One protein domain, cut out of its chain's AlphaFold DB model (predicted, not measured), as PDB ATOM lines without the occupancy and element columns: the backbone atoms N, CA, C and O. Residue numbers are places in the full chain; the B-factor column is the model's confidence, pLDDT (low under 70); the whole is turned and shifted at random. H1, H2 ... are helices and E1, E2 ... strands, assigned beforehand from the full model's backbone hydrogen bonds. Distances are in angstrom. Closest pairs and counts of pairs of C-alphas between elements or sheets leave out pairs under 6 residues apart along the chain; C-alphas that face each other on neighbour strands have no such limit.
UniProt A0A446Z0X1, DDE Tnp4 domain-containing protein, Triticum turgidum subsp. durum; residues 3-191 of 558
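Overview. This is residues 3 to 191 of the 558 residues of the protein "DDE Tnp4 domain-containing protein" of Triticum turgidum subsp. durum (UniProt A0A446Z0X1). The chain is wound in stacked turns into a short solenoid: one long wall is a sheet of nine strands, and opposite it runs a row made of H1, the small parallel sheet E3 E5 E7, then H2 and H4. At one end the winding gives way to the hairpins E10, E11 and E12, with H3 packed over E10 and E11; at the other end lies residues 3 to 25, a stretch with no named element. The printed part has 189 residues, with four named helices and twelve named strands in the order E1 H1 E2 E3 E4 E5 E6 E7 E8 H2 E9 H3 H4 E10 E11 E12; the class is mixed, helices and strands, though under half of the residues are in named elements. The large sheet runs E1 E2 E4 E6 E8 E9 E10 E11 E12 and is mixed, parallel from E1 to E10 and antiparallel after it. The whole is compact, with a radius of gyration of the C-alphas of 17.6 A, but elongated in outline, spanning 53 by 32 by 24 A.

Arrangement. The large sheet is twisted, and its edge strands are E1, residues 26 to 32, and E12, residues 187 to 190. E1 is parallel to E2, residues 50 to 56, at 3 degrees, with N 29 and O 52 within hydrogen-bond range at 2.8 A. E2 is parallel to E4, residues 70 to 74, with N 53 and O 72 at 2.8 A. E4 and E6, residues 90 to 94, are parallel at 1 degree, with N 73 and O 92 at 2.8 A. E6 and E8, residues 110 to 114, are parallel, with N 112 and O 91 at 2.8 A. E8 and E9, residues 132 to 136, are parallel, with N 134 and O 111 at 2.8 A. E9 and E10, residues 162 to 167, are parallel, with N 166 and O 135 at 2.8 A. E10, E11, residues 176 to 181, and E12 form a meander, each strand the antiparallel neighbour of the one before. The hairpin E10 and E11 has N 165 and O 178 at 2.9 A, and the hairpin E11 and E12 has N 179 and O 189 at 2.7 A. H3, residues 139 to 146, is on this sheet at a height of 7.8 A, over E10 and E11, and runs along the strands, at 23 degrees to E10 on the local plane; its closest C-alphas to E10 are Leu 139 and Ala 167, 5.2 A apart. In the second sheet E3, residues 61 to 63, is parallel to E5, residues 81 to 83, with N 62 and O 81 at 3.0 A, and E5 to E7, residues 101 to 103, with N 82 and O 101 at 2.9 A. H2, residues 123 to 126, only grazes this sheet; the closest C-alphas of E7 and H2 are Leu 102 and Tyr 124, 5.9 A apart. H2 touches H4, residues 154 to 157, the C-alphas of Arg 126 and Lys 156 being closest at 4.7 A. H1, residues 39 to 44, is on neither sheet. E1, H1, E2, like E8, H2, E9 and E9, H3 H4, E10, is a strand-helix-strand unit, two parallel neighbour strands with helix between, with a right-handed crossover. In H1 and H3 every O i to N i+4 pair is within hydrogen-bond range; H2 and H4 are too short for such a pair.

Along the chain. E1 begins at C-alpha 26 (348.666, 346.105, 321.143) and is 17.0 A long; E2 measures 16.4 A, and E10 and E11 17.1 A each. E4, E6 and E8 are each 13.3 A, E9 is 13.5 A and E12 is 10.0 A, ending at C-alpha 190 (316.604, 352.639, 303.886). H3, the longest helix, is 10.1 A and begins at C-alpha 139 (314.881, 346.321, 313.973).

Size, cuts and confidence. The C-alphas farthest apart are those of Gln 17 and Asn 191, 55.3 A. The printed part has no cut and no long link. Mean pLDDT of the printed part is 87.9; residues 7 to 9 and 169 to 171 are under 70.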
ATOM      1  N   LEU A   3     346.233 338.898 327.088       82.94
ATOM      2  CA  LEU A   3     346.075 338.294 328.398       82.94
ATOM      3  C   LEU A   3     344.677 337.682 328.467       82.94
ATOM      4  O   LEU A   3     343.684 338.365 328.214       82.94
ATOM      5  N   PHE A   4     344.619 336.384 328.751       83.75
ATOM      6  CA  PHE A   4     343.398 335.586 328.684       83.75
ATOM      7  C   PHE A   4     343.123 334.915 330.025       83.75
ATOM      8  O   PHE A   4     344.056 334.457 330.680       83.75
ATOM      9  N   ALA A   5     341.841 334.808 330.384       75.19
ATOM     10  CA  ALA A   5     341.351 333.986 331.493       75.19
ATOM     11  C   ALA A   5     342.000 334.303 332.855       75.19
ATOM     12  O   ALA A   5     342.214 333.425 333.687       75.19
ATOM     13  N   MET A   6     342.256 335.586 333.106       73.69
ATOM     14  CA  MET A   6     342.743 336.093 334.392       73.69
ATOM     15  C   MET A   6     341.567 336.290 335.353       73.69
ATOM     16  O   MET A   6     341.268 337.393 335.809       73.69
ATOM     17  N   VAL A   7     340.839 335.199 335.588       68.69
ATOM     18  CA  VAL A   7     339.536 335.203 336.263       68.69
ATOM     19  C   VAL A   7     339.632 335.479 337.760       68.69
ATOM     20  O   VAL A   7     338.663 335.962 338.327       68.69
ATOM     21  N   GLU A   8     340.784 335.257 338.391       69.44
ATOM     22  CA  GLU A   8     341.020 335.600 339.806       69.44
ATOM     23  C   GLU A   8     341.785 336.919 339.980       69.44
ATOM     24  O   GLU A   8     342.077 337.341 341.095       69.44
ATOM     25  N   TRP A   9     342.087 337.609 338.878       68.94
ATOM     26  CA  TRP A   9     342.874 338.837 338.896       68.94
ATOM     27  C   TRP A   9     341.951 340.059 338.908       68.94
ATOM     28  O   TRP A   9     341.499 340.544 337.866       68.94
ATOM     29  N   ALA A  10     341.608 340.493 340.121       74.19
ATOM     30  CA  ALA A  10     340.742 341.644 340.374       74.19
ATOM     31  C   ALA A  10     341.512 342.973 340.446       74.19
ATOM     32  O   ALA A  10     340.965 344.024 340.104       74.19
ATOM     33  N   GLU A  11     342.778 342.907 340.851       77.25
ATOM     34  CA  GLU A  11     343.667 344.048 341.039       77.25
ATOM     35  C   GLU A  11     344.891 343.881 340.143       77.25
ATOM     36  O   GLU A  11     345.497 342.809 340.070       77.25
ATOM     37  N   TRP A  12     345.229 344.948 339.426       78.00
ATOM     38  CA  TRP A  12     346.447 345.036 338.641       78.00
ATOM     39  C   TRP A  12     347.019 346.430 338.831       78.00
ATOM     40  O   TRP A  12     346.716 347.354 338.076       78.00
ATOM     41  N   ASP A  13     347.830 346.566 339.873       77.19
ATOM     42  CA  ASP A  13     348.448 347.830 340.236       77.19
ATOM     43  C   ASP A  13     349.853 347.925 339.659       77.19
ATOM     44  O   ASP A  13     350.685 347.023 339.767       77.19
ATOM     45  N   TRP A  14     350.100 349.043 338.993       75.06
ATOM     46  CA  TRP A  14     351.399 349.415 338.467       75.06
ATOM     47  C   TRP A  14     351.482 350.937 338.534       75.06
ATOM     48  O   TRP A  14     350.710 351.646 337.884       75.06
ATOM     49  N   GLU A  15     352.401 351.415 339.371       75.88
ATOM     50  CA  GLU A  15     352.658 352.833 339.606       75.88
ATOM     51  C   GLU A  15     353.292 353.518 338.381       75.88
ATOM     52  O   GLU A  15     354.018 352.903 337.594       75.88
ATOM     53  N   GLU A  16     353.048 354.819 338.225       72.62
ATOM     54  CA  GLU A  16     353.497 355.614 337.071       72.62
ATOM     55  C   GLU A  16     355.024 355.695 336.923       72.62
ATOM     56  O   GLU A  16     355.539 355.892 335.821       72.62
ATOM     57  N   GLN A  17     355.764 355.513 338.014       74.12
ATOM     58  CA  GLN A  17     357.217 355.646 338.071       74.12
ATOM     59  C   GLN A  17     357.941 354.444 337.442       74.12
ATOM     60  O   GLN A  17     359.095 354.564 337.018       74.12
ATOM     61  N   VAL A  18     357.283 353.284 337.351       72.44
ATOM     62  CA  VAL A  18     357.904 352.052 336.853       72.44
ATOM     63  C   VAL A  18     357.849 352.019 335.324       72.44
ATOM     64  O   VAL A  18     356.788 351.927 334.713       72.44
ATOM     65  N   GLN A  19     359.017 352.064 334.679       77.38
ATOM     66  CA  GLN A  19     359.137 352.130 333.220       77.38
ATOM     67  C   GLN A  19     359.092 350.736 332.571       77.38
ATOM     68  O   GLN A  19     360.126 350.173 332.214       77.38
ATOM     69  N   ALA A  20     357.895 350.189 332.365       78.12
ATOM     70  CA  ALA A  20     357.685 348.919 331.663       78.12
ATOM     71  C   ALA A  20     356.881 349.086 330.358       78.12
ATOM     72  O   ALA A  20     356.295 350.130 330.084       78.12
ATOM     73  N   MET A  21     356.891 348.054 329.505       81.06
ATOM     74  CA  MET A  21     356.025 347.917 328.316       81.06
ATOM     75  C   MET A  21     356.063 349.067 327.281       81.06
ATOM     76  O   MET A  21     355.147 349.212 326.476       81.06
ATOM     77  N   ARG A  22     357.149 349.847 327.207       84.50
ATOM     78  CA  ARG A  22     357.282 351.006 326.293       84.50
ATOM     79  C   ARG A  22     357.103 350.704 324.804       84.50
ATOM     80  O   ARG A  22     356.687 351.583 324.053       84.50
ATOM     81  N   ARG A  23     357.437 349.483 324.380       88.06
ATOM     82  CA  ARG A  23     357.308 348.998 322.991       88.06
ATOM     83  C   ARG A  23     355.999 348.251 322.733       88.06
ATOM     84  O   ARG A  23     355.815 347.692 321.659       88.06
ATOM     85  N   LEU A  24     355.112 348.162 323.724       90.38
ATOM     86  CA  LEU A  24     353.856 347.443 323.571       90.38
ATOM     87  C   LEU A  24     352.935 348.219 322.631       90.38
ATOM     88  O   LEU A  24     352.513 349.313 322.972       90.38
ATOM     89  N   GLU A  25     352.606 347.639 321.478       92.69
ATOM     90  CA  GLU A  25     351.744 348.293 320.479       92.69
ATOM     91  C   GLU A  25     350.273 347.889 320.566       92.69
ATOM     92  O   GLU A  25     349.379 348.661 320.222       92.69
ATOM     93  N   LYS A  26     350.011 346.668 321.035       94.88
ATOM     94  CA  LYS A  26     348.666 346.105 321.143       94.88
ATOM     95  C   LYS A  26     348.507 345.345 322.445       94.88
ATOM     96  O   LYS A  26     349.286 344.424 322.717       94.88
ATOM     97  N   LEU A  27     347.462 345.677 323.188       93.75
ATOM     98  CA  LEU A  27     347.032 344.976 324.387       93.75
ATOM     99  C   LEU A  27     345.599 344.488 324.212       93.75
ATOM    100  O   LEU A  27     344.730 345.254 323.813       93.75
ATOM    101  N   VAL A  28     345.350 343.219 324.522       92.69
ATOM    102  CA  VAL A  28     343.991 342.679 324.627       92.69
ATOM    103  C   VAL A  28     343.846 341.991 325.976       92.69
ATOM    104  O   VAL A  28     344.644 341.104 326.277       92.69
ATOM    105  N   LEU A  29     342.852 342.397 326.758       91.31
ATOM    106  CA  LEU A  29     342.435 341.762 328.003       91.31
ATOM    107  C   LEU A  29     341.124 341.029 327.741       91.31
ATOM    108  O   LEU A  29     340.163 341.635 327.264       91.31
ATOM    109  N   MET A  30     341.093 339.727 328.016       89.94
ATOM    110  CA  MET A  30     339.920 338.902 327.767       89.94
ATOM    111  C   MET A  30     339.591 338.016 328.967       89.94
ATOM    112  O   MET A  30     340.448 337.271 329.445       89.94
ATOM    113  N   ASN A  31     338.322 338.040 329.379       86.00
ATOM    114  CA  ASN A  31     337.786 337.267 330.499       86.00
ATOM    115  C   ASN A  31     338.519 337.578 331.820       86.00
ATOM    116  O   ASN A  31     339.208 336.728 332.390       86.00
ATOM    117  N   CYS A  32     338.395 338.830 332.271       84.06
ATOM    118  CA  CYS A  32     339.080 339.379 333.447       84.06
ATOM    119  C   CYS A  32     338.070 339.918 334.476       84.06
ATOM    120  O   CYS A  32     336.986 340.381 334.114       84.06
ATOM    121  N   LYS A  33     338.442 339.927 335.762       85.50
ATOM    122  CA  LYS A  33     337.656 340.549 336.850       85.50
ATOM    123  C   LYS A  33     338.230 341.899 337.319       85.50
ATOM    124  O   LYS A  33     337.879 342.364 338.397       85.50
ATOM    125  N   LEU A  34     339.098 342.516 336.513       84.56
ATOM    126  CA  LEU A  34     339.780 343.771 336.842       84.56
ATOM    127  C   LEU A  34     338.792 344.892 337.171       84.56
ATOM    128  O   LEU A  34     337.817 345.083 336.442       84.56
ATOM    129  N   ARG A  35     339.086 345.640 338.237       85.31
ATOM    130  CA  ARG A  35     338.327 346.832 338.654       85.31
ATOM    131  C   ARG A  35     338.787 348.104 337.947       85.31
ATOM    132  O   ARG A  35     337.971 348.953 337.598       85.31
ATOM    133  N   HIS A  36     340.087 348.203 337.690       83.44
ATOM    134  CA  HIS A  36     340.731 349.310 336.993       83.44
ATOM    135  C   HIS A  36     341.900 348.794 336.155       83.44
ATOM    136  O   HIS A  36     342.438 347.711 336.389       83.44
ATOM    137  N   VAL A  37     342.273 349.573 335.145       85.81
ATOM    138  CA  VAL A  37     343.514 349.363 334.395       85.81
ATOM    139  C   VAL A  37     344.614 350.185 335.081       85.81
ATOM    140  O   VAL A  37     344.343 351.331 335.446       85.81
ATOM    141  N   PRO A  38     345.837 349.654 335.268       83.44
ATOM    142  CA  PRO A  38     346.877 350.356 336.009       83.44
ATOM    143  C   PRO A  38     347.242 351.722 335.400       83.44
ATOM    144  O   PRO A  38     347.518 351.789 334.195       83.44
ATOM    145  N   PRO A  39     347.366 352.789 336.215       81.88
ATOM    146  CA  PRO A  39     347.815 354.107 335.754       81.88
ATOM    147  C   PRO A  39     349.203 354.078 335.094       81.88
ATOM    148  O   PRO A  39     349.452 354.771 334.103       81.88
ATOM    149  N   GLY A  40     350.101 353.216 335.583       83.31
ATOM    150  CA  GLY A  40     351.430 353.003 335.013       83.31
ATOM    151  C   GLY A  40     351.400 352.531 333.562       83.31
ATOM    152  O   GLY A  40     352.212 352.983 332.755       83.31
ATOM    153  N   LEU A  41     350.419 351.706 333.186       85.56
ATOM    154  CA  LEU A  41     350.241 351.266 331.802       85.56
ATOM    155  C   LEU A  41     349.791 352.423 330.909       85.56
ATOM    156  O   LEU A  41     350.320 352.584 329.810       85.56
ATOM    157  N   ALA A  42     348.850 353.230 331.393       82.62
ATOM    158  CA  ALA A  42     348.314 354.376 330.667       82.62
ATOM    159  C   ALA A  42     349.395 355.446 330.395       82.62
ATOM    160  O   ALA A  42     349.484 355.986 329.292       82.62
ATOM    161  N   SER A  43     350.289 355.675 331.364       83.50
ATOM    162  CA  SER A  43     351.379 356.663 331.291       83.50
ATOM    163  C   SER A  43     352.645 356.169 330.566       83.50
ATOM    164  O   SER A  43     353.298 356.944 329.853       83.50
ATOM    165  N   ASN A  44     353.020 354.891 330.708       84.50
ATOM    166  CA  ASN A  44     354.305 354.377 330.209       84.50
ATOM    167  C   ASN A  44     354.227 353.601 328.891       84.50
ATOM    168  O   ASN A  44     355.236 353.537 328.175       84.50
ATOM    169  N   ALA A  45     353.070 353.044 328.519       85.81
ATOM    170  CA  ALA A  45     352.901 352.323 327.255       85.81
ATOM    171  C   ALA A  45     352.745 353.294 326.068       85.81
ATOM    172  O   ALA A  45     351.738 353.330 325.360       85.81
ATOM    173  N   ARG A  46     353.783 354.102 325.827       85.75
ATOM    174  CA  ARG A  46     353.783 355.188 324.832       85.75
ATOM    175  C   ARG A  46     353.599 354.716 323.388       85.75
ATOM    176  O   ARG A  46     353.184 355.508 322.553       85.75
ATOM    177  N   SER A  47     353.880 353.444 323.098       91.38
ATOM    178  CA  SER A  47     353.670 352.856 321.765       91.38
ATOM    179  C   SER A  47     352.314 352.161 321.608       91.38
ATOM    180  O   SER A  47     352.039 351.641 320.529       91.38
ATOM    181  N   LEU A  48     351.475 352.118 322.653       93.75
ATOM    182  CA  LEU A  48     350.228 351.352 322.661       93.75
ATOM    183  C   LEU A  48     349.177 352.008 321.770       93.75
ATOM    184  O   LEU A  48     348.569 352.995 322.152       93.75
ATOM    185  N   LYS A  49     348.932 351.416 320.604       95.50
ATOM    186  CA  LYS A  49     347.973 351.909 319.608       95.50
ATOM    187  C   LYS A  49     346.608 351.247 319.727       95.50
ATOM    188  O   LYS A  49     345.606 351.885 319.429       95.50
ATOM    189  N   ILE A  50     346.561 349.975 320.133       96.56
ATOM    190  CA  ILE A  50     345.323 349.186 320.160       96.56
ATOM    191  C   ILE A  50     345.094 348.618 321.558       96.56
ATOM    192  O   ILE A  50     345.906 347.825 322.042       96.56
ATOM    193  N   LEU A  51     343.957 348.963 322.161       95.88
ATOM    194  CA  LEU A  51     343.488 348.402 323.424       95.88
ATOM    195  C   LEU A  51     342.176 347.640 323.197       95.88
ATOM    196  O   LEU A  51     341.200 348.190 322.699       95.88
ATOM    197  N   GLY A  52     342.158 346.356 323.540       95.88
ATOM    198  CA  GLY A  52     340.969 345.511 323.481       95.88
ATOM    199  C   GLY A  52     340.575 345.014 324.865       95.88
ATOM    200  O   GLY A  52     341.414 344.483 325.583       95.88
ATOM    201  N   LEU A  53     339.304 345.145 325.217       94.62
ATOM    202  CA  LEU A  53     338.718 344.697 326.472       94.62
ATOM    203  C   LEU A  53     337.509 343.831 326.140       94.62
ATOM    204  O   LEU A  53     336.555 344.300 325.523       94.62
ATOM    205  N   GLN A  54     337.566 342.553 326.491       93.25
ATOM    206  CA  GLN A  54     336.527 341.585 326.156       93.25
ATOM    207  C   GLN A  54     336.124 340.814 327.411       93.25
ATOM    208  O   GLN A  54     336.969 340.191 328.046       93.25
ATOM    209  N   TYR A  55     334.841 340.815 327.770       88.75
ATOM    210  CA  TYR A  55     334.336 340.105 328.952       88.75
ATOM    211  C   TYR A  55     335.033 340.538 330.259       88.75
ATOM    212  O   TYR A  55     335.420 339.695 331.071       88.75
ATOM    213  N   VAL A  56     335.244 341.846 330.451       89.44
ATOM    214  CA  VAL A  56     335.840 342.392 331.684       89.44
ATOM    215  C   VAL A  56     334.722 342.822 332.629       89.44
ATOM    216  O   VAL A  56     334.001 343.770 332.335       89.44
ATOM    217  N   LYS A  57     334.543 342.104 333.743       84.00
ATOM    218  CA  LYS A  57     333.313 342.207 334.550       84.00
ATOM    219  C   LYS A  57     333.197 343.499 335.356       84.00
ATOM    220  O   LYS A  57     332.186 344.163 335.213       84.00
ATOM    221  N   HIS A  58     334.214 343.843 336.151       88.12
ATOM    222  CA  HIS A  58     334.139 344.892 337.184       88.12
ATOM    223  C   HIS A  58     334.797 346.222 336.803       88.12
ATOM    224  O   HIS A  58     334.941 347.102 337.651       88.12
ATOM    225  N   LEU A  59     335.228 346.370 335.550       91.25
ATOM    226  CA  LEU A  59     335.915 347.571 335.100       91.25
ATOM    227  C   LEU A  59     334.906 348.703 334.935       91.25
ATOM    228  O   LEU A  59     334.090 348.647 334.019       91.25
ATOM    229  N   SER A  60     334.989 349.728 335.782       91.56
ATOM    230  CA  SER A  60     334.021 350.831 335.799       91.56
ATOM    231  C   SER A  60     334.405 352.018 334.916       91.56
ATOM    232  O   SER A  60     333.525 352.704 334.393       91.56
ATOM    233  N   TYR A  61     335.700 352.255 334.683       92.62
ATOM    234  CA  TYR A  61     336.160 353.339 333.816       92.62
ATOM    235  C   TYR A  61     337.451 353.027 333.051       92.62
ATOM    236  O   TYR A  61     338.249 352.177 333.441       92.62
ATOM    237  N   ILE A  62     337.666 353.765 331.960       92.25
ATOM    238  CA  ILE A  62     338.920 353.811 331.194       92.25
ATOM    239  C   ILE A  62     339.330 355.272 331.057       92.25
ATOM    240  O   ILE A  62     338.540 356.096 330.589       92.25
ATOM    241  N   GLU A  63     340.560 355.593 331.451       90.62
ATOM    242  CA  GLU A  63     341.048 356.969 331.475       90.62
ATOM    243  C   GLU A  63     342.538 357.067 331.116       90.62
ATOM    244  O   GLU A  63     343.320 356.170 331.422       90.62
ATOM    245  N   SER A  64     342.915 358.179 330.477       88.81
ATOM    246  CA  SER A  64     344.304 358.639 330.300       88.81
ATOM    247  C   SER A  64     345.199 357.770 329.414       88.81
ATOM    248  O   SER A  64     346.377 357.592 329.708       88.81
ATOM    249  N   PHE A  65     344.683 357.297 328.277       89.94
ATOM    250  CA  PHE A  65     345.468 356.577 327.263       89.94
ATOM    251  C   PHE A  65     345.768 357.468 326.042       89.94
ATOM    252  O   PHE A  65     345.049 357.402 325.043       89.94
ATOM    253  N   PRO A  66     346.827 358.304 326.073       88.62
ATOM    254  CA  PRO A  66     347.110 359.256 325.001       88.62
ATOM    255  C   PRO A  66     347.651 358.605 323.727       88.62
ATOM    256  O   PRO A  66     347.528 359.191 322.662       88.62
ATOM    257  N   SER A  67     348.264 357.423 323.798       91.81
ATOM    258  CA  SER A  67     348.834 356.722 322.636       91.81
ATOM    259  C   SER A  67     347.812 355.885 321.856       91.81
ATOM    260  O   SER A  67     348.068 355.536 320.701       91.81
ATOM    261  N   VAL A  68     346.664 355.568 322.468       95.56
ATOM    262  CA  VAL A  68     345.679 354.635 321.908       95.56
ATOM    263  C   VAL A  68     344.906 355.291 320.769       95.56
ATOM    264  O   VAL A  68     344.307 356.351 320.926       95.56
ATOM    265  N   VAL A  69     344.892 354.600 319.631       96.69
ATOM    266  CA  VAL A  69     344.225 354.998 318.386       96.69
ATOM    267  C   VAL A  69     342.962 354.167 318.146       96.69
ATOM    268  O   VAL A  69     341.979 354.679 317.609       96.69
ATOM    269  N   GLU A  70     342.955 352.902 318.576       97.75
ATOM    270  CA  GLU A  70     341.805 352.000 318.475       97.75
ATOM    271  C   GLU A  70     341.468 351.369 319.830       97.75
ATOM    272  O   GLU A  70     342.309 350.717 320.458       97.75
ATOM    273  N   LEU A  71     340.211 351.523 320.248       97.56
ATOM    274  CA  LEU A  71     339.657 350.920 321.457       97.56
ATOM    275  C   LEU A  71     338.490 349.997 321.095       97.56
ATOM    276  O   LEU A  71     337.517 350.415 320.466       97.56
ATOM    277  N   LEU A  72     338.588 348.739 321.516       97.62
ATOM    278  CA  LEU A  72     337.545 347.727 321.358       97.62
ATOM    279  C   LEU A  72     337.056 347.317 322.745       97.62
ATOM    280  O   LEU A  72     337.832 346.764 323.522       97.62
ATOM    281  N   VAL A  73     335.784 347.544 323.047       96.75
ATOM    282  CA  VAL A  73     335.144 347.131 324.297       96.75
ATOM    283  C   VAL A  73     333.988 346.201 323.961       96.75
ATOM    284  O   VAL A  73     333.099 346.567 323.200       96.75
ATOM    285  N   ASN A  74     334.004 344.988 324.506       95.31
ATOM    286  CA  ASN A  74     332.969 343.990 324.273       95.31
ATOM    287  C   ASN A  74     332.559 343.324 325.585       95.31
ATOM    288  O   ASN A  74     333.408 342.748 326.268       95.31
ATOM    289  N   ARG A  75     331.263 343.349 325.913       89.88
ATOM    290  CA  ARG A  75     330.681 342.698 327.097       89.88
ATOM    291  C   ARG A  75     331.407 343.080 328.390       89.88
ATOM    292  O   ARG A  75     331.786 342.216 329.181       89.88
ATOM    293  N   CYS A  76     331.592 344.380 328.599       92.38
ATOM    294  CA  CYS A  76     332.029 344.954 329.873       92.38
ATOM    295  C   CYS A  76     330.800 345.558 330.578       92.38
ATOM    296  O   CYS A  76     330.437 346.693 330.264       92.38
ATOM    297  N   PRO A  77     330.100 344.797 331.442       87.81
ATOM    298  CA  PRO A  77     328.777 345.169 331.947       87.81
ATOM    299  C   PRO A  77     328.803 346.308 332.970       87.81
ATOM    300  O   PRO A  77     327.819 347.036 333.061       87.81
ATOM    301  N   ASP A  78     329.905 346.473 333.712       93.31
ATOM    302  CA  ASP A  78     330.054 347.520 334.732       93.31
ATOM    303  C   ASP A  78     330.739 348.793 334.213       93.31
ATOM    304  O   ASP A  78     330.900 349.741 334.974       93.31
ATOM    305  N   LEU A  79     331.118 348.853 332.930       95.25
ATOM    306  CA  LEU A  79     331.806 350.017 332.376       95.25
ATOM    307  C   LEU A  79     330.844 351.198 332.235       95.25
ATOM    308  O   LEU A  79     329.919 351.157 331.429       95.25
ATOM    309  N   GLU A  80     331.108 352.270 332.978       95.00
ATOM    310  CA  GLU A  80     330.261 353.463 333.053       95.00
ATOM    311  C   GLU A  80     330.859 354.671 332.323       95.00
ATOM    312  O   GLU A  80     330.108 355.510 331.808       95.00
ATOM    313  N   ARG A  81     332.198 354.759 332.245       95.19
ATOM    314  CA  ARG A  81     332.903 355.939 331.719       95.19
ATOM    315  C   ARG A  81     334.128 355.604 330.867       95.19
ATOM    316  O   ARG A  81     334.989 354.827 331.265       95.19
ATOM    317  N   ILE A  82     334.265 356.287 329.734       95.25
ATOM    318  CA  ILE A  82     335.493 356.328 328.928       95.25
ATOM    319  C   ILE A  82     335.864 357.799 328.725       95.25
ATOM    320  O   ILE A  82     335.058 358.578 328.219       95.25
ATOM    321  N   THR A  83     337.069 358.207 329.126       93.88
ATOM    322  CA  THR A  83     337.489 359.609 328.984       93.88
ATOM    323  C   THR A  83     338.986 359.771 328.747       93.88
ATOM    324  O   THR A  83     339.779 358.884 329.044       93.88
ATOM    325  N   ASN A  84     339.385 360.939 328.246       91.94
ATOM    326  CA  ASN A  84     340.784 361.341 328.092       91.94
ATOM    327  C   ASN A  84     341.598 360.402 327.175       91.94
ATOM    328  O   ASN A  84     342.662 359.904 327.547       91.94
ATOM    329  N   LEU A  85     341.087 360.165 325.961       93.38
ATOM    330  CA  LEU A  85     341.802 359.470 324.883       93.38
ATOM    331  C   LEU A  85     341.907 360.406 323.664       93.38
ATOM    332  O   LEU A  85     341.143 360.275 322.706       93.38
ATOM    333  N   PRO A  86     342.823 361.393 323.694       91.31
ATOM    334  CA  PRO A  86     342.865 362.472 322.705       91.31
ATOM    335  C   PRO A  86     343.179 362.009 321.277       91.31
ATOM    336  O   PRO A  86     342.727 362.653 320.335       91.31
ATOM    337  N   ASN A  87     343.909 360.902 321.103       94.00
ATOM    338  CA  ASN A  87     344.306 360.365 319.792       94.00
ATOM    339  C   ASN A  87     343.425 359.200 319.310       94.00
ATOM    340  O   ASN A  87     343.743 358.566 318.302       94.00
ATOM    341  N   LEU A  88     342.329 358.907 320.014       96.50
ATOM    342  CA  LEU A  88     341.439 357.806 319.666       96.50
ATOM    343  C   LEU A  88     340.705 358.115 318.360       96.50
ATOM    344  O   LEU A  88     339.895 359.033 318.319       96.50
ATOM    345  N   GLN A  89     340.957 357.323 317.319       96.81
ATOM    346  CA  GLN A  89     340.332 357.466 315.999       96.81
ATOM    347  C   GLN A  89     339.192 356.469 315.792       96.81
ATOM    348  O   GLN A  89     338.209 356.784 315.120       96.81
ATOM    349  N   LYS A  90     339.293 355.269 316.375       97.75
ATOM    350  CA  LYS A  90     338.285 354.215 316.235       97.75
ATOM    351  C   LYS A  90     337.860 353.668 317.591       97.75
ATOM    352  O   LYS A  90     338.678 353.158 318.351       97.75
ATOM    353  N   LEU A  91     336.558 353.702 317.846       97.88
ATOM    354  CA  LEU A  91     335.938 353.136 319.038       97.88
ATOM    355  C   LEU A  91     334.893 352.103 318.626       97.88
ATOM    356  O   LEU A  91     334.048 352.370 317.777       97.88
ATOM    357  N   SER A  92     334.958 350.907 319.200       98.00
ATOM    358  CA  SER A  92     333.946 349.863 319.018       98.00
ATOM    359  C   SER A  92     333.425 349.423 320.377       98.00
ATOM    360  O   SER A  92     334.209 348.958 321.203       98.00
ATOM    361  N   ILE A  93     332.124 349.581 320.602       97.31
ATOM    362  CA  ILE A  93     331.441 349.239 321.850       97.31
ATOM    363  C   ILE A  93     330.385 348.186 321.531       97.31
ATOM    364  O   ILE A  93     329.486 348.429 320.728       97.31
ATOM    365  N   MET A  94     330.505 347.021 322.158       95.19
ATOM    366  CA  MET A  94     329.616 345.886 321.943       95.19
ATOM    367  C   MET A  94     329.055 345.413 323.289       95.19
ATOM    368  O   MET A  94     329.829 345.057 324.179       95.19
ATOM    369  N   TYR A  95     327.730 345.393 323.452       88.69
ATOM    370  CA  TYR A  95     327.037 344.896 324.655       88.69
ATOM    371  C   TYR A  95     327.557 345.495 325.989       88.69
ATOM    372  O   TYR A  95     327.930 344.762 326.912       88.69
ATOM    373  N   CYS A  96     327.603 346.828 326.094       92.19
ATOM    374  CA  CYS A  96     328.041 347.576 327.286       92.19
ATOM    375  C   CYS A  96     326.929 348.519 327.792       92.19
ATOM    376  O   CYS A  96     327.000 349.729 327.563       92.19
ATOM    377  N   PRO A  97     325.898 347.997 328.481       85.75
ATOM    378  CA  PRO A  97     324.653 348.728 328.739       85.75
ATOM    379  C   PRO A  97     324.769 349.856 329.778       85.75
ATOM    380  O   PRO A  97     323.939 350.762 329.787       85.75
ATOM    381  N   LYS A  98     325.773 349.825 330.667       92.06
ATOM    382  CA  LYS A  98     325.959 350.855 331.707       92.06
ATOM    383  C   LYS A  98     326.800 352.053 331.263       92.06
ATOM    384  O   LYS A  98     326.901 353.014 332.025       92.06
ATOM    385  N   LEU A  99     327.377 352.031 330.060       94.25
ATOM    386  CA  LEU A  99     328.239 353.112 329.584       94.25
ATOM    387  C   LEU A  99     327.406 354.374 329.347       94.25
ATOM    388  O   LEU A  99     326.575 354.420 328.441       94.25
ATOM    389  N   LYS A 100     327.651 355.408 330.154       92.00
ATOM    390  CA  LYS A 100     326.898 356.672 330.122       92.00
ATOM    391  C   LYS A 100     327.755 357.860 329.717       92.00
ATOM    392  O   LYS A 100     327.231 358.813 329.151       92.00
ATOM    393  N   VAL A 101     329.056 357.803 329.996       93.31
ATOM    394  CA  VAL A 101     329.955 358.948 329.838       93.31
ATOM    395  C   VAL A 101     331.036 358.635 328.812       93.31
ATOM    396  O   VAL A 101     331.812 357.691 328.977       93.31
ATOM    397  N   LEU A 102     331.101 359.465 327.773       93.88
ATOM    398  CA  LEU A 102     332.139 359.428 326.750       93.88
ATOM    399  C   LEU A 102     332.606 360.860 326.463       93.88
ATOM    400  O   LEU A 102     331.893 361.637 325.832       93.88
ATOM    401  N   GLU A 103     333.787 361.222 326.963       91.75
ATOM    402  CA  GLU A 103     334.260 362.613 326.993       91.75
ATOM    403  C   GLU A 103     335.736 362.742 326.602       91.75
ATOM    404  O   GLU A 103     336.514 361.797 326.715       91.75
ATOM    405  N   ARG A 104     336.154 363.945 326.177       88.81
ATOM    406  CA  ARG A 104     337.563 364.268 325.858       88.81
ATOM    407  C   ARG A 104     338.195 363.309 324.829       88.81
ATOM    408  O   ARG A 104     339.335 362.874 324.982       88.81
ATOM    409  N   ILE A 105     337.445 363.002 323.770       90.62
ATOM    410  CA  ILE A 105     337.844 362.139 322.644       90.62
ATOM    411  C   ILE A 105     337.705 362.880 321.302       90.62
ATOM    412  O   ILE A 105     336.935 362.499 320.425       90.62
ATOM    413  N   ALA A 106     338.420 363.999 321.167       85.56
ATOM    414  CA  ALA A 106     338.227 364.951 320.068       85.56
ATOM    415  C   ALA A 106     338.594 364.408 318.670       85.56
ATOM    416  O   ALA A 106     338.074 364.910 317.679       85.56
ATOM    417  N   SER A 107     339.455 363.389 318.588       93.56
ATOM    418  CA  SER A 107     339.946 362.835 317.315       93.56
ATOM    419  C   SER A 107     339.127 361.650 316.788       93.56
ATOM    420  O   SER A 107     339.569 360.982 315.852       93.56
ATOM    421  N   LEU A 108     337.966 361.347 317.385       95.00
ATOM    422  CA  LEU A 108     337.187 360.166 317.018       95.00
ATOM    423  C   LEU A 108     336.638 360.287 315.593       95.00
ATOM    424  O   LEU A 108     335.782 361.119 315.312       95.00
ATOM    425  N   GLU A 109     337.076 359.397 314.705       96.06
ATOM    426  CA  GLU A 109     336.620 359.355 313.316       96.06
ATOM    427  C   GLU A 109     335.531 358.306 313.103       96.06
ATOM    428  O   GLU A 109     334.568 358.551 312.378       96.06
ATOM    429  N   ARG A 110     335.668 357.133 313.731       97.81
ATOM    430  CA  ARG A 110     334.753 356.002 313.559       97.81
ATOM    431  C   ARG A 110     334.249 355.476 314.893       97.81
ATOM    432  O   ARG A 110     335.033 355.005 315.716       97.81
ATOM    433  N   LEU A 111     332.931 355.447 315.038       97.56
ATOM    434  CA  LEU A 111     332.235 354.781 316.129       97.56
ATOM    435  C   LEU A 111     331.482 353.559 315.605       97.56
ATOM    436  O   LEU A 111     330.726 353.658 314.641       97.56
ATOM    437  N   VAL A 112     331.669 352.414 316.254       97.88
ATOM    438  CA  VAL A 112     330.869 351.207 316.041       97.88
ATOM    439  C   VAL A 112     330.120 350.895 317.330       97.88
ATOM    440  O   VAL A 112     330.751 350.733 318.374       97.88
ATOM    441  N   LEU A 113     328.796 350.809 317.251       97.06
ATOM    442  CA  LEU A 113     327.923 350.385 318.339       97.06
ATOM    443  C   LEU A 113     327.219 349.094 317.927       97.06
ATOM    444  O   LEU A 113     326.577 349.051 316.880       97.06
ATOM    445  N   GLU A 114     327.326 348.054 318.745       95.12
ATOM    446  CA  GLU A 114     326.584 346.807 318.561       95.12
ATOM    447  C   GLU A 114     325.930 346.403 319.876       95.12
ATOM    448  O   GLU A 114     326.596 346.000 320.830       95.12
ATOM    449  N   ASP A 115     324.611 346.510 319.934       87.88
ATOM    450  CA  ASP A 115     323.846 345.987 321.052       87.88
ATOM    451  C   ASP A 115     322.400 345.751 320.613       87.88
ATOM    452  O   ASP A 115     321.611 346.677 320.414       87.88
ATOM    453  N   TYR A 116     322.044 344.478 320.475       81.69
ATOM    454  CA  TYR A 116     320.684 344.063 320.157       81.69
ATOM    455  C   TYR A 116     319.758 344.099 321.376       81.69
ATOM    456  O   TYR A 116     318.678 343.544 321.297       81.69
ATOM    457  N   ASN A 117     320.123 344.708 322.501       77.00
ATOM    458  CA  ASN A 117     319.196 345.061 323.582       77.00
ATOM    459  C   ASN A 117     319.027 346.582 323.721       77.00
ATOM    460  O   ASN A 117     318.319 347.043 324.609       77.00
ATOM    461  N   MET A 118     319.678 347.366 322.859       80.12
ATOM    462  CA  MET A 118     319.598 348.821 322.877       80.12
ATOM    463  C   MET A 118     318.224 349.301 322.392       80.12
ATOM    464  O   MET A 118     317.860 349.098 321.235       80.12
ATOM    465  N   GLU A 119     317.481 349.971 323.275       77.62
ATOM    466  CA  GLU A 119     316.165 350.552 322.963       77.62
ATOM    467  C   GLU A 119     316.261 351.951 322.339       77.62
ATOM    468  O   GLU A 119     315.417 352.333 321.530       77.62
ATOM    469  N   LYS A 120     317.287 352.723 322.720       87.31
ATOM    470  CA  LYS A 120     317.545 354.102 322.275       87.31
ATOM    471  C   LYS A 120     319.036 354.312 322.069       87.31
ATOM    472  O   LYS A 120     319.840 353.670 322.747       87.31
ATOM    473  N   LEU A 121     319.415 355.246 321.197       93.38
ATOM    474  CA  LEU A 121     320.819 355.618 321.064       93.38
ATOM    475  C   LEU A 121     321.324 356.240 322.379       93.38
ATOM    476  O   LEU A 121     320.591 357.007 323.016       93.38
ATOM    477  N   PRO A 122     322.564 355.941 322.799       93.12
ATOM    478  CA  PRO A 122     323.111 356.458 324.044       93.12
ATOM    479  C   PRO A 122     323.204 357.985 324.082       93.12
ATOM    480  O   PRO A 122     323.553 358.635 323.099       93.12
ATOM    481  N   GLU A 123     322.971 358.561 325.259       93.19
ATOM    482  CA  GLU A 123     322.920 360.015 325.462       93.19
ATOM    483  C   GLU A 123     324.228 360.741 325.128       93.19
ATOM    484  O   GLU A 123     324.215 361.857 324.605       93.19
ATOM    485  N   TYR A 124     325.372 360.089 325.343       92.00
ATOM    486  CA  TYR A 124     326.676 360.662 325.011       92.00
ATOM    487  C   TYR A 124     326.835 360.981 323.516       92.00
ATOM    488  O   TYR A 124     327.667 361.818 323.164       92.00
ATOM    489  N   MET A 125     326.027 360.371 322.637       92.19
ATOM    490  CA  MET A 125     326.053 360.626 321.195       92.19
ATOM    491  C   MET A 125     325.730 362.073 320.822       92.19
ATOM    492  O   MET A 125     326.198 362.546 319.795       92.19
ATOM    493  N   ARG A 126     325.018 362.806 321.683       91.31
ATOM    494  CA  ARG A 126     324.751 364.240 321.488       91.31
ATOM    495  C   ARG A 126     326.025 365.086 321.488       91.31
ATOM    496  O   ARG A 126     326.089 366.124 320.832       91.31
ATOM    497  N   ASN A 127     327.034 364.643 322.237       87.94
ATOM    498  CA  ASN A 127     328.254 365.408 322.484       87.94
ATOM    499  C   ASN A 127     329.408 364.977 321.575       87.94
ATOM    500  O   ASN A 127     330.277 365.786 321.250       87.94
ATOM    501  N   ILE A 128     329.426 363.709 321.163       88.12
ATOM    502  CA  ILE A 128     330.463 363.170 320.283       88.12
ATOM    503  C   ILE A 128     330.084 363.358 318.813       88.12
ATOM    504  O   ILE A 128     328.922 363.257 318.435       88.12
ATOM    505  N   LYS A 129     331.075 363.622 317.959       85.19
ATOM    506  CA  LYS A 129     330.844 363.905 316.532       85.19
ATOM    507  C   LYS A 129     331.768 363.072 315.645       85.19
ATOM    508  O   LYS A 129     332.664 363.633 315.019       85.19
ATOM    509  N   PRO A 130     331.603 361.737 315.616       93.19
ATOM    510  CA  PRO A 130     332.372 360.909 314.700       93.19
ATOM    511  C   PRO A 130     332.003 361.237 313.247       93.19
ATOM    512  O   PRO A 130     330.862 361.599 312.955       93.19
ATOM    513  N   LYS A 131     332.947 361.053 312.319       93.62
ATOM    514  CA  LYS A 131     332.668 361.131 310.873       93.62
ATOM    515  C   LYS A 131     331.820 359.945 310.413       93.62
ATOM    516  O   LYS A 131     330.896 360.094 309.622       93.62
ATOM    517  N   HIS A 132     332.106 358.762 310.951       97.12
ATOM    518  CA  HIS A 132     331.432 357.519 310.600       97.12
ATOM    519  C   HIS A 132     330.809 356.856 311.827       97.12
ATOM    520  O   HIS A 132     331.515 356.512 312.777       97.12
ATOM    521  N   LEU A 133     329.507 356.588 311.765       97.25
ATOM    522  CA  LEU A 133     328.796 355.744 312.722       97.25
ATOM    523  C   LEU A 133     328.383 354.442 312.044       97.25
ATOM    524  O   LEU A 133     327.738 354.450 310.996       97.25
ATOM    525  N   GLN A 134     328.711 353.322 312.675       97.56
ATOM    526  CA  GLN A 134     328.162 352.023 312.327       97.56
ATOM    527  C   GLN A 134     327.355 351.482 313.505       97.56
ATOM    528  O   GLN A 134     327.889 351.358 314.604       97.56
ATOM    529  N   LEU A 135     326.083 351.172 313.277       96.94
ATOM    530  CA  LEU A 135     325.156 350.706 314.305       96.94
ATOM    531  C   LEU A 135     324.635 349.313 313.945       96.94
ATOM    532  O   LEU A 135     324.192 349.088 312.823       96.94
ATOM    533  N   PHE A 136     324.661 348.405 314.907       94.25
ATOM    534  CA  PHE A 136     324.001 347.107 314.847       94.25
ATOM    535  C   PHE A 136     323.043 347.018 316.030       94.25
ATOM    536  O   PHE A 136     323.471 347.023 317.187       94.25
ATOM    537  N   CYS A 137     321.748 347.013 315.745       89.19
ATOM    538  CA  CYS A 137     320.707 347.105 316.760       89.19
ATOM    539  C   CYS A 137     319.489 346.254 316.392       89.19
ATOM    540  O   CYS A 137     319.441 345.614 315.340       89.19
ATOM    541  N   ARG A 138     318.487 346.228 317.279       83.12
ATOM    542  CA  ARG A 138     317.184 345.640 316.942       83.12
ATOM    543  C   ARG A 138     316.516 346.426 315.819       83.12
ATOM    544  O   ARG A 138     316.672 347.645 315.724       83.12
ATOM    545  N   LEU A 139     315.677 345.731 315.049       78.50
ATOM    546  CA  LEU A 139     314.881 346.321 313.973       78.50
ATOM    547  C   LEU A 139     314.047 347.522 314.449       78.50
ATOM    548  O   LEU A 139     313.899 348.488 313.712       78.50
ATOM    549  N   TRP A 140     313.579 347.509 315.702       75.69
ATOM    550  CA  TRP A 140     312.877 348.641 316.307       75.69
ATOM    551  C   TRP A 140     313.709 349.928 316.311       75.69
ATOM    552  O   TRP A 140     313.310 350.914 315.691       75.69
ATOM    553  N   LEU A 141     314.873 349.928 316.969       84.88
ATOM    554  CA  LEU A 141     315.730 351.113 317.030       84.88
ATOM    555  C   LEU A 141     316.150 351.539 315.621       84.88
ATOM    556  O   LEU A 141     316.192 352.728 315.319       84.88
ATOM    557  N   LEU A 142     316.391 350.570 314.736       88.12
ATOM    558  CA  LEU A 142     316.682 350.848 313.339       88.12
ATOM    559  C   LEU A 142     315.518 351.563 312.629       88.12
ATOM    560  O   LEU A 142     315.757 352.524 311.905       88.12
ATOM    561  N   SER A 143     314.270 351.153 312.876       80.31
ATOM    562  CA  SER A 143     313.073 351.812 312.335       80.31
ATOM    563  C   SER A 143     312.901 353.237 312.870       80.31
ATOM    564  O   SER A 143     312.535 354.132 312.115       80.31
ATOM    565  N   VAL A 144     313.253 353.487 314.138       81.94
ATOM    566  CA  VAL A 144     313.270 354.840 314.714       81.94
ATOM    567  C   VAL A 144     314.348 355.690 314.041       81.94
ATOM    568  O   VAL A 144     314.078 356.824 313.661       81.94
ATOM    569  N   VAL A 145     315.547 355.149 313.811       89.06
ATOM    570  CA  VAL A 145     316.613 355.841 313.063       89.06
ATOM    571  C   VAL A 145     316.188 356.126 311.613       89.06
ATOM    572  O   VAL A 145     316.503 357.193 311.088       89.06
ATOM    573  N   ALA A 146     315.423 355.227 310.986       88.81
ATOM    574  CA  ALA A 146     314.913 355.396 309.623       88.81
ATOM    575  C   ALA A 146     313.954 356.591 309.470       88.81
ATOM    576  O   ALA A 146     313.851 357.149 308.381       88.81
ATOM    577  N   THR A 147     313.300 357.038 310.552       83.25
ATOM    578  CA  THR A 147     312.432 358.236 310.522       83.25
ATOM    579  C   THR A 147     313.194 359.547 310.287       83.25
ATOM    580  O   THR A 147     312.580 360.579 310.012       83.25
ATOM    581  N   GLY A 148     314.531 359.521 310.349       86.75
ATOM    582  CA  GLY A 148     315.374 360.645 309.956       86.75
ATOM    583  C   GLY A 148     315.069 361.915 310.744       86.75
ATOM    584  O   GLY A 148     314.936 361.872 311.962       86.75
ATOM    585  N   GLN A 149     314.965 363.049 310.045       86.38
ATOM    586  CA  GLN A 149     314.782 364.386 310.633       86.38
ATOM    587  C   GLN A 149     313.532 364.534 311.507       86.38
ATOM    588  O   GLN A 149     313.512 365.374 312.403       86.38
ATOM    589  N   SER A 150     312.501 363.724 311.265       76.31
ATOM    590  CA  SER A 150     311.262 363.718 312.050       76.31
ATOM    591  C   SER A 150     311.336 362.798 313.275       76.31
ATOM    592  O   SER A 150     310.380 362.714 314.044       76.31
ATOM    593  N   GLY A 151     312.452 362.087 313.449       79.44
ATOM    594  CA  GLY A 151     312.648 361.071 314.472       79.44
ATOM    595  C   GLY A 151     313.110 361.596 315.822       79.44
ATOM    596  O   GLY A 151     313.866 362.560 315.920       79.44
ATOM    597  N   THR A 152     312.743 360.876 316.884       82.25
ATOM    598  CA  THR A 152     313.132 361.206 318.268       82.25
ATOM    599  C   THR A 152     314.618 361.012 318.564       82.25
ATOM    600  O   THR A 152     315.092 361.492 319.584       82.25
ATOM    601  N   GLU A 153     315.339 360.283 317.710       90.56
ATOM    602  CA  GLU A 153     316.774 360.006 317.867       90.56
ATOM    603  C   GLU A 153     317.644 360.867 316.929       90.56
ATOM    604  O   GLU A 153     318.870 360.739 316.928       90.56
ATOM    605  N   TRP A 154     317.032 361.739 316.117       90.69
ATOM    606  CA  TRP A 154     317.730 362.546 315.110       90.69
ATOM    607  C   TRP A 154     318.817 363.444 315.704       90.69
ATOM    608  O   TRP A 154     319.903 363.581 315.142       90.69
ATOM    609  N   ASP A 155     318.551 364.025 316.871       92.56
ATOM    610  CA  ASP A 155     319.467 364.901 317.597       92.56
ATOM    611  C   ASP A 155     320.787 364.210 317.986       92.56
ATOM    612  O   ASP A 155     321.798 364.884 318.183       92.56
ATOM    613  N   LYS A 156     320.802 362.871 318.047       94.31
ATOM    614  CA  LYS A 156     321.969 362.065 318.433       94.31
ATOM    615  C   LYS A 156     322.864 361.664 317.262       94.31
ATOM    616  O   LYS A 156     324.054 361.452 317.471       94.31
ATOM    617  N   PHE A 157     322.333 361.533 316.044       94.00
ATOM    618  CA  PHE A 157     323.125 361.077 314.887       94.00
ATOM    619  C   PHE A 157     323.096 362.018 313.680       94.00
ATOM    620  O   PHE A 157     323.958 361.899 312.814       94.00
ATOM    621  N   GLY A 158     322.178 362.986 313.615       90.56
ATOM    622  CA  GLY A 158     322.032 363.883 312.464       90.56
ATOM    623  C   GLY A 158     323.279 364.729 312.172       90.56
ATOM    624  O   GLY A 158     323.484 365.174 311.044       90.56
ATOM    625  N   GLN A 159     324.162 364.918 313.160       89.75
ATOM    626  CA  GLN A 159     325.427 365.638 312.981       89.75
ATOM    627  C   GLN A 159     326.553 364.788 312.363       89.75
ATOM    628  O   GLN A 159     327.534 365.370 311.893       89.75
ATOM    629  N   VAL A 160     326.425 363.458 312.347       93.00
ATOM    630  CA  VAL A 160     327.421 362.514 311.808       93.00
ATOM    631  C   VAL A 160     327.469 362.617 310.280       93.00
ATOM    632  O   VAL A 160     326.431 362.760 309.643       93.00
ATOM    633  N   GLU A 161     328.656 362.548 309.670       92.44
ATOM    634  CA  GLU A 161     328.787 362.675 308.206       92.44
ATOM    635  C   GLU A 161     328.207 361.465 307.469       92.44
ATOM    636  O   GLU A 161     327.469 361.635 306.499       92.44
ATOM    637  N   HIS A 162     328.501 360.255 307.956       95.44
ATOM    638  CA  HIS A 162     328.022 359.001 307.383       95.44
ATOM    639  C   HIS A 162     327.548 358.022 308.460       95.44
ATOM    640  O   HIS A 162     328.322 357.618 309.333       95.44
ATOM    641  N   VAL A 163     326.305 357.560 308.350       96.38
ATOM    642  CA  VAL A 163     325.724 356.548 309.240       96.38
ATOM    643  C   VAL A 163     325.371 355.303 308.434       96.38
ATOM    644  O   VAL A 163     324.742 355.385 307.381       96.38
ATOM    645  N   LYS A 164     325.781 354.143 308.945       96.81
ATOM    646  CA  LYS A 164     325.390 352.823 308.450       96.81
ATOM    647  C   LYS A 164     324.799 352.029 309.604       96.81
ATOM    648  O   LYS A 164     325.544 351.548 310.456       96.81
ATOM    649  N   ALA A 165     323.485 351.910 309.645       96.38
ATOM    650  CA  ALA A 165     322.787 351.165 310.678       96.38
ATOM    651  C   ALA A 165     322.180 349.887 310.095       96.38
ATOM    652  O   ALA A 165     321.709 349.899 308.960       96.38
ATOM    653  N   TYR A 166     322.218 348.796 310.858       94.25
ATOM    654  CA  TYR A 166     321.791 347.469 310.429       94.25
ATOM    655  C   TYR A 166     321.012 346.739 311.525       94.25
ATOM    656  O   TYR A 166     321.286 346.910 312.715       94.25
ATOM    657  N   ALA A 167     320.091 345.878 311.096       87.50
ATOM    658  CA  ALA A 167     319.415 344.882 311.920       87.50
ATOM    659  C   ALA A 167     319.334 343.561 311.140       87.50
ATOM    660  O   ALA A 167     319.447 343.551 309.907       87.50
ATOM    661  N   GLY A 168     319.148 342.455 311.860       74.69
ATOM    662  CA  GLY A 168     319.070 341.114 311.283       74.69
ATOM    663  C   GLY A 168     317.938 340.259 311.849       74.69
ATOM    664  O   GLY A 168     317.291 340.660 312.811       74.69
ATOM    665  N   ASP A 169     317.739 339.089 311.241       62.72
ATOM    666  CA  ASP A 169     316.670 338.102 311.500       62.72
ATOM    667  C   ASP A 169     317.189 336.693 311.780       62.72
ATOM    668  O   ASP A 169     316.565 335.699 311.431       62.72
ATOM    669  N   GLY A 170     318.385 336.591 312.350       56.66
ATOM    670  CA  GLY A 170     319.039 335.301 312.577       56.66
ATOM    671  C   GLY A 170     319.810 334.789 311.359       56.66
ATOM    672  O   GLY A 170     320.982 334.451 311.520       56.66
ATOM    673  N   ASP A 171     319.228 334.829 310.155       53.97
ATOM    674  CA  ASP A 171     319.877 334.353 308.919       53.97
ATOM    675  C   ASP A 171     320.816 335.397 308.292       53.97
ATOM    676  O   ASP A 171     321.879 335.060 307.763       53.97
ATOM    677  N   SER A 172     320.469 336.688 308.374       71.88
ATOM    678  CA  SER A 172     321.312 337.776 307.867       71.88
ATOM    679  C   SER A 172     321.394 338.947 308.842       71.88
ATOM    680  O   SER A 172     320.426 339.663 309.077       71.88
ATOM    681  N   GLN A 173     322.598 339.234 309.345       73.69
ATOM    682  CA  GLN A 173     322.856 340.349 310.275       73.69
ATOM    683  C   GLN A 173     322.693 341.753 309.658       73.69
ATOM    684  O   GLN A 173     322.821 342.754 310.362       73.69
ATOM    685  N   ARG A 174     322.485 341.854 308.338       86.88
ATOM    686  CA  ARG A 174     322.361 343.132 307.612       86.88
ATOM    687  C   ARG A 174     321.180 343.153 306.651       86.88
ATOM    688  O   ARG A 174     321.221 343.874 305.655       86.88
ATOM    689  N   LYS A 175     320.154 342.341 306.908       81.06
ATOM    690  CA  LYS A 175     318.968 342.289 306.050       81.06
ATOM    691  C   LYS A 175     318.240 343.632 306.005       81.06
ATOM    692  O   LYS A 175     317.823 344.042 304.926       81.06
ATOM    693  N   TRP A 176     318.165 344.347 307.125       86.56
ATOM    694  CA  TRP A 176     317.631 345.710 307.169       86.56
ATOM    695  C   TRP A 176     318.756 346.711 307.333       86.56
ATOM    696  O   TRP A 176     319.717 346.458 308.067       86.56
ATOM    697  N   TYR A 177     318.618 347.855 306.673       92.44
ATOM    698  CA  TYR A 177     319.605 348.912 306.722       92.44
ATOM    699  C   TYR A 177     318.994 350.309 306.705       92.44
ATOM    700  O   TYR A 177     317.956 350.563 306.097       92.44
ATOM    701  N   VAL A 178     319.734 351.233 307.312       93.81
ATOM    702  CA  VAL A 178     319.607 352.675 307.105       93.81
ATOM    703  C   VAL A 178     320.988 353.215 306.754       93.81
ATOM    704  O   VAL A 178     321.966 352.994 307.474       93.81
ATOM    705  N   LEU A 179     321.070 353.916 305.634       95.00
ATOM    706  CA  LEU A 179     322.248 354.610 305.147       95.00
ATOM    707  C   LEU A 179     321.938 356.100 305.142       95.00
ATOM    708  O   LEU A 179     321.006 356.547 304.484       95.00
ATOM    709  N   TYR A 180     322.729 356.884 305.859       93.56
ATOM    710  CA  TYR A 180     322.563 358.332 305.902       93.56
ATOM    711  C   TYR A 180     323.877 359.028 305.578       93.56
ATOM    712  O   TYR A 180     324.938 358.619 306.059       93.56
ATOM    713  N   THR A 181     323.799 360.070 304.749       92.38
ATOM    714  CA  THR A 181     324.930 360.935 304.405       92.38
ATOM    715  C   THR A 181     324.529 362.398 304.533       92.38
ATOM    716  O   THR A 181     323.624 362.876 303.850       92.38
ATOM    717  N   ARG A 182     325.227 363.133 305.404       87.06
ATOM    718  CA  ARG A 182     324.914 364.534 305.712       87.06
ATOM    719  C   ARG A 182     325.186 365.479 304.538       87.06
ATOM    720  O   ARG A 182     324.382 366.371 304.286       87.06
ATOM    721  N   GLY A 183     326.302 365.278 303.830       80.00
ATOM    722  CA  GLY A 183     326.749 366.135 302.719       80.00
ATOM    723  C   GLY A 183     325.827 366.139 301.496       80.00
ATOM    724  O   GLY A 183     325.848 367.092 300.725       80.00
ATOM    725  N   ASP A 184     324.963 365.130 301.370       73.75
ATOM    726  CA  ASP A 184     324.031 364.964 300.253       73.75
ATOM    727  C   ASP A 184     322.618 365.420 300.656       73.75
ATOM    728  O   ASP A 184     321.679 364.628 300.640       73.75
ATOM    729  N   ASN A 185     322.446 366.676 301.090       76.56
ATOM    730  CA  ASN A 185     321.158 367.218 301.570       76.56
ATOM    731  C   ASN A 185     320.487 366.367 302.668       76.56
ATOM    732  O   ASN A 185     319.265 366.232 302.699       76.56
ATOM    733  N   CYS A 186     321.279 365.773 303.566       79.56
ATOM    734  CA  CYS A 186     320.787 364.839 304.580       79.56
ATOM    735  C   CYS A 186     320.049 363.615 303.996       79.56
ATOM    736  O   CYS A 186     319.100 363.123 304.612       79.56
ATOM    737  N   LYS A 187     320.468 363.117 302.824       84.50
ATOM    738  CA  LYS A 187     319.876 361.935 302.192       84.50
ATOM    739  C   LYS A 187     319.936 360.736 303.136       84.50
ATOM    740  O   LYS A 187     321.014 360.316 303.569       84.50
ATOM    741  N   LEU A 188     318.760 360.184 303.411       89.00
ATOM    742  CA  LEU A 188     318.560 358.957 304.166       89.00
ATOM    743  C   LEU A 188     317.938 357.927 303.224       89.00
ATOM    744  O   LEU A 188     316.865 358.145 302.672       89.00
ATOM    745  N   ASP A 189     318.656 356.834 303.009       89.94
ATOM    746  CA  ASP A 189     318.233 355.676 302.233       89.94
ATOM    747  C   ASP A 189     318.014 354.501 303.186       89.94
ATOM    748  O   ASP A 189     318.848 354.218 304.046       89.94
ATOM    749  N   SER A 190     316.887 353.815 303.068       87.88
ATOM    750  CA  SER A 190     316.604 352.639 303.886       87.88
ATOM    751  C   SER A 190     315.717 351.677 303.119       87.88
ATOM    752  O   SER A 190     314.811 352.101 302.405       87.88
ATOM    753  N   ASN A 191     315.932 350.380 303.317       84.31
ATOM    754  CA  ASN A 191     314.998 349.349 302.865       84.31
ATOM    755  C   ASN A 191     313.916 349.044 303.918       84.31
ATOM    756  O   ASN A 191     313.303 347.980 303.903       84.31
TER     757      ASN A 191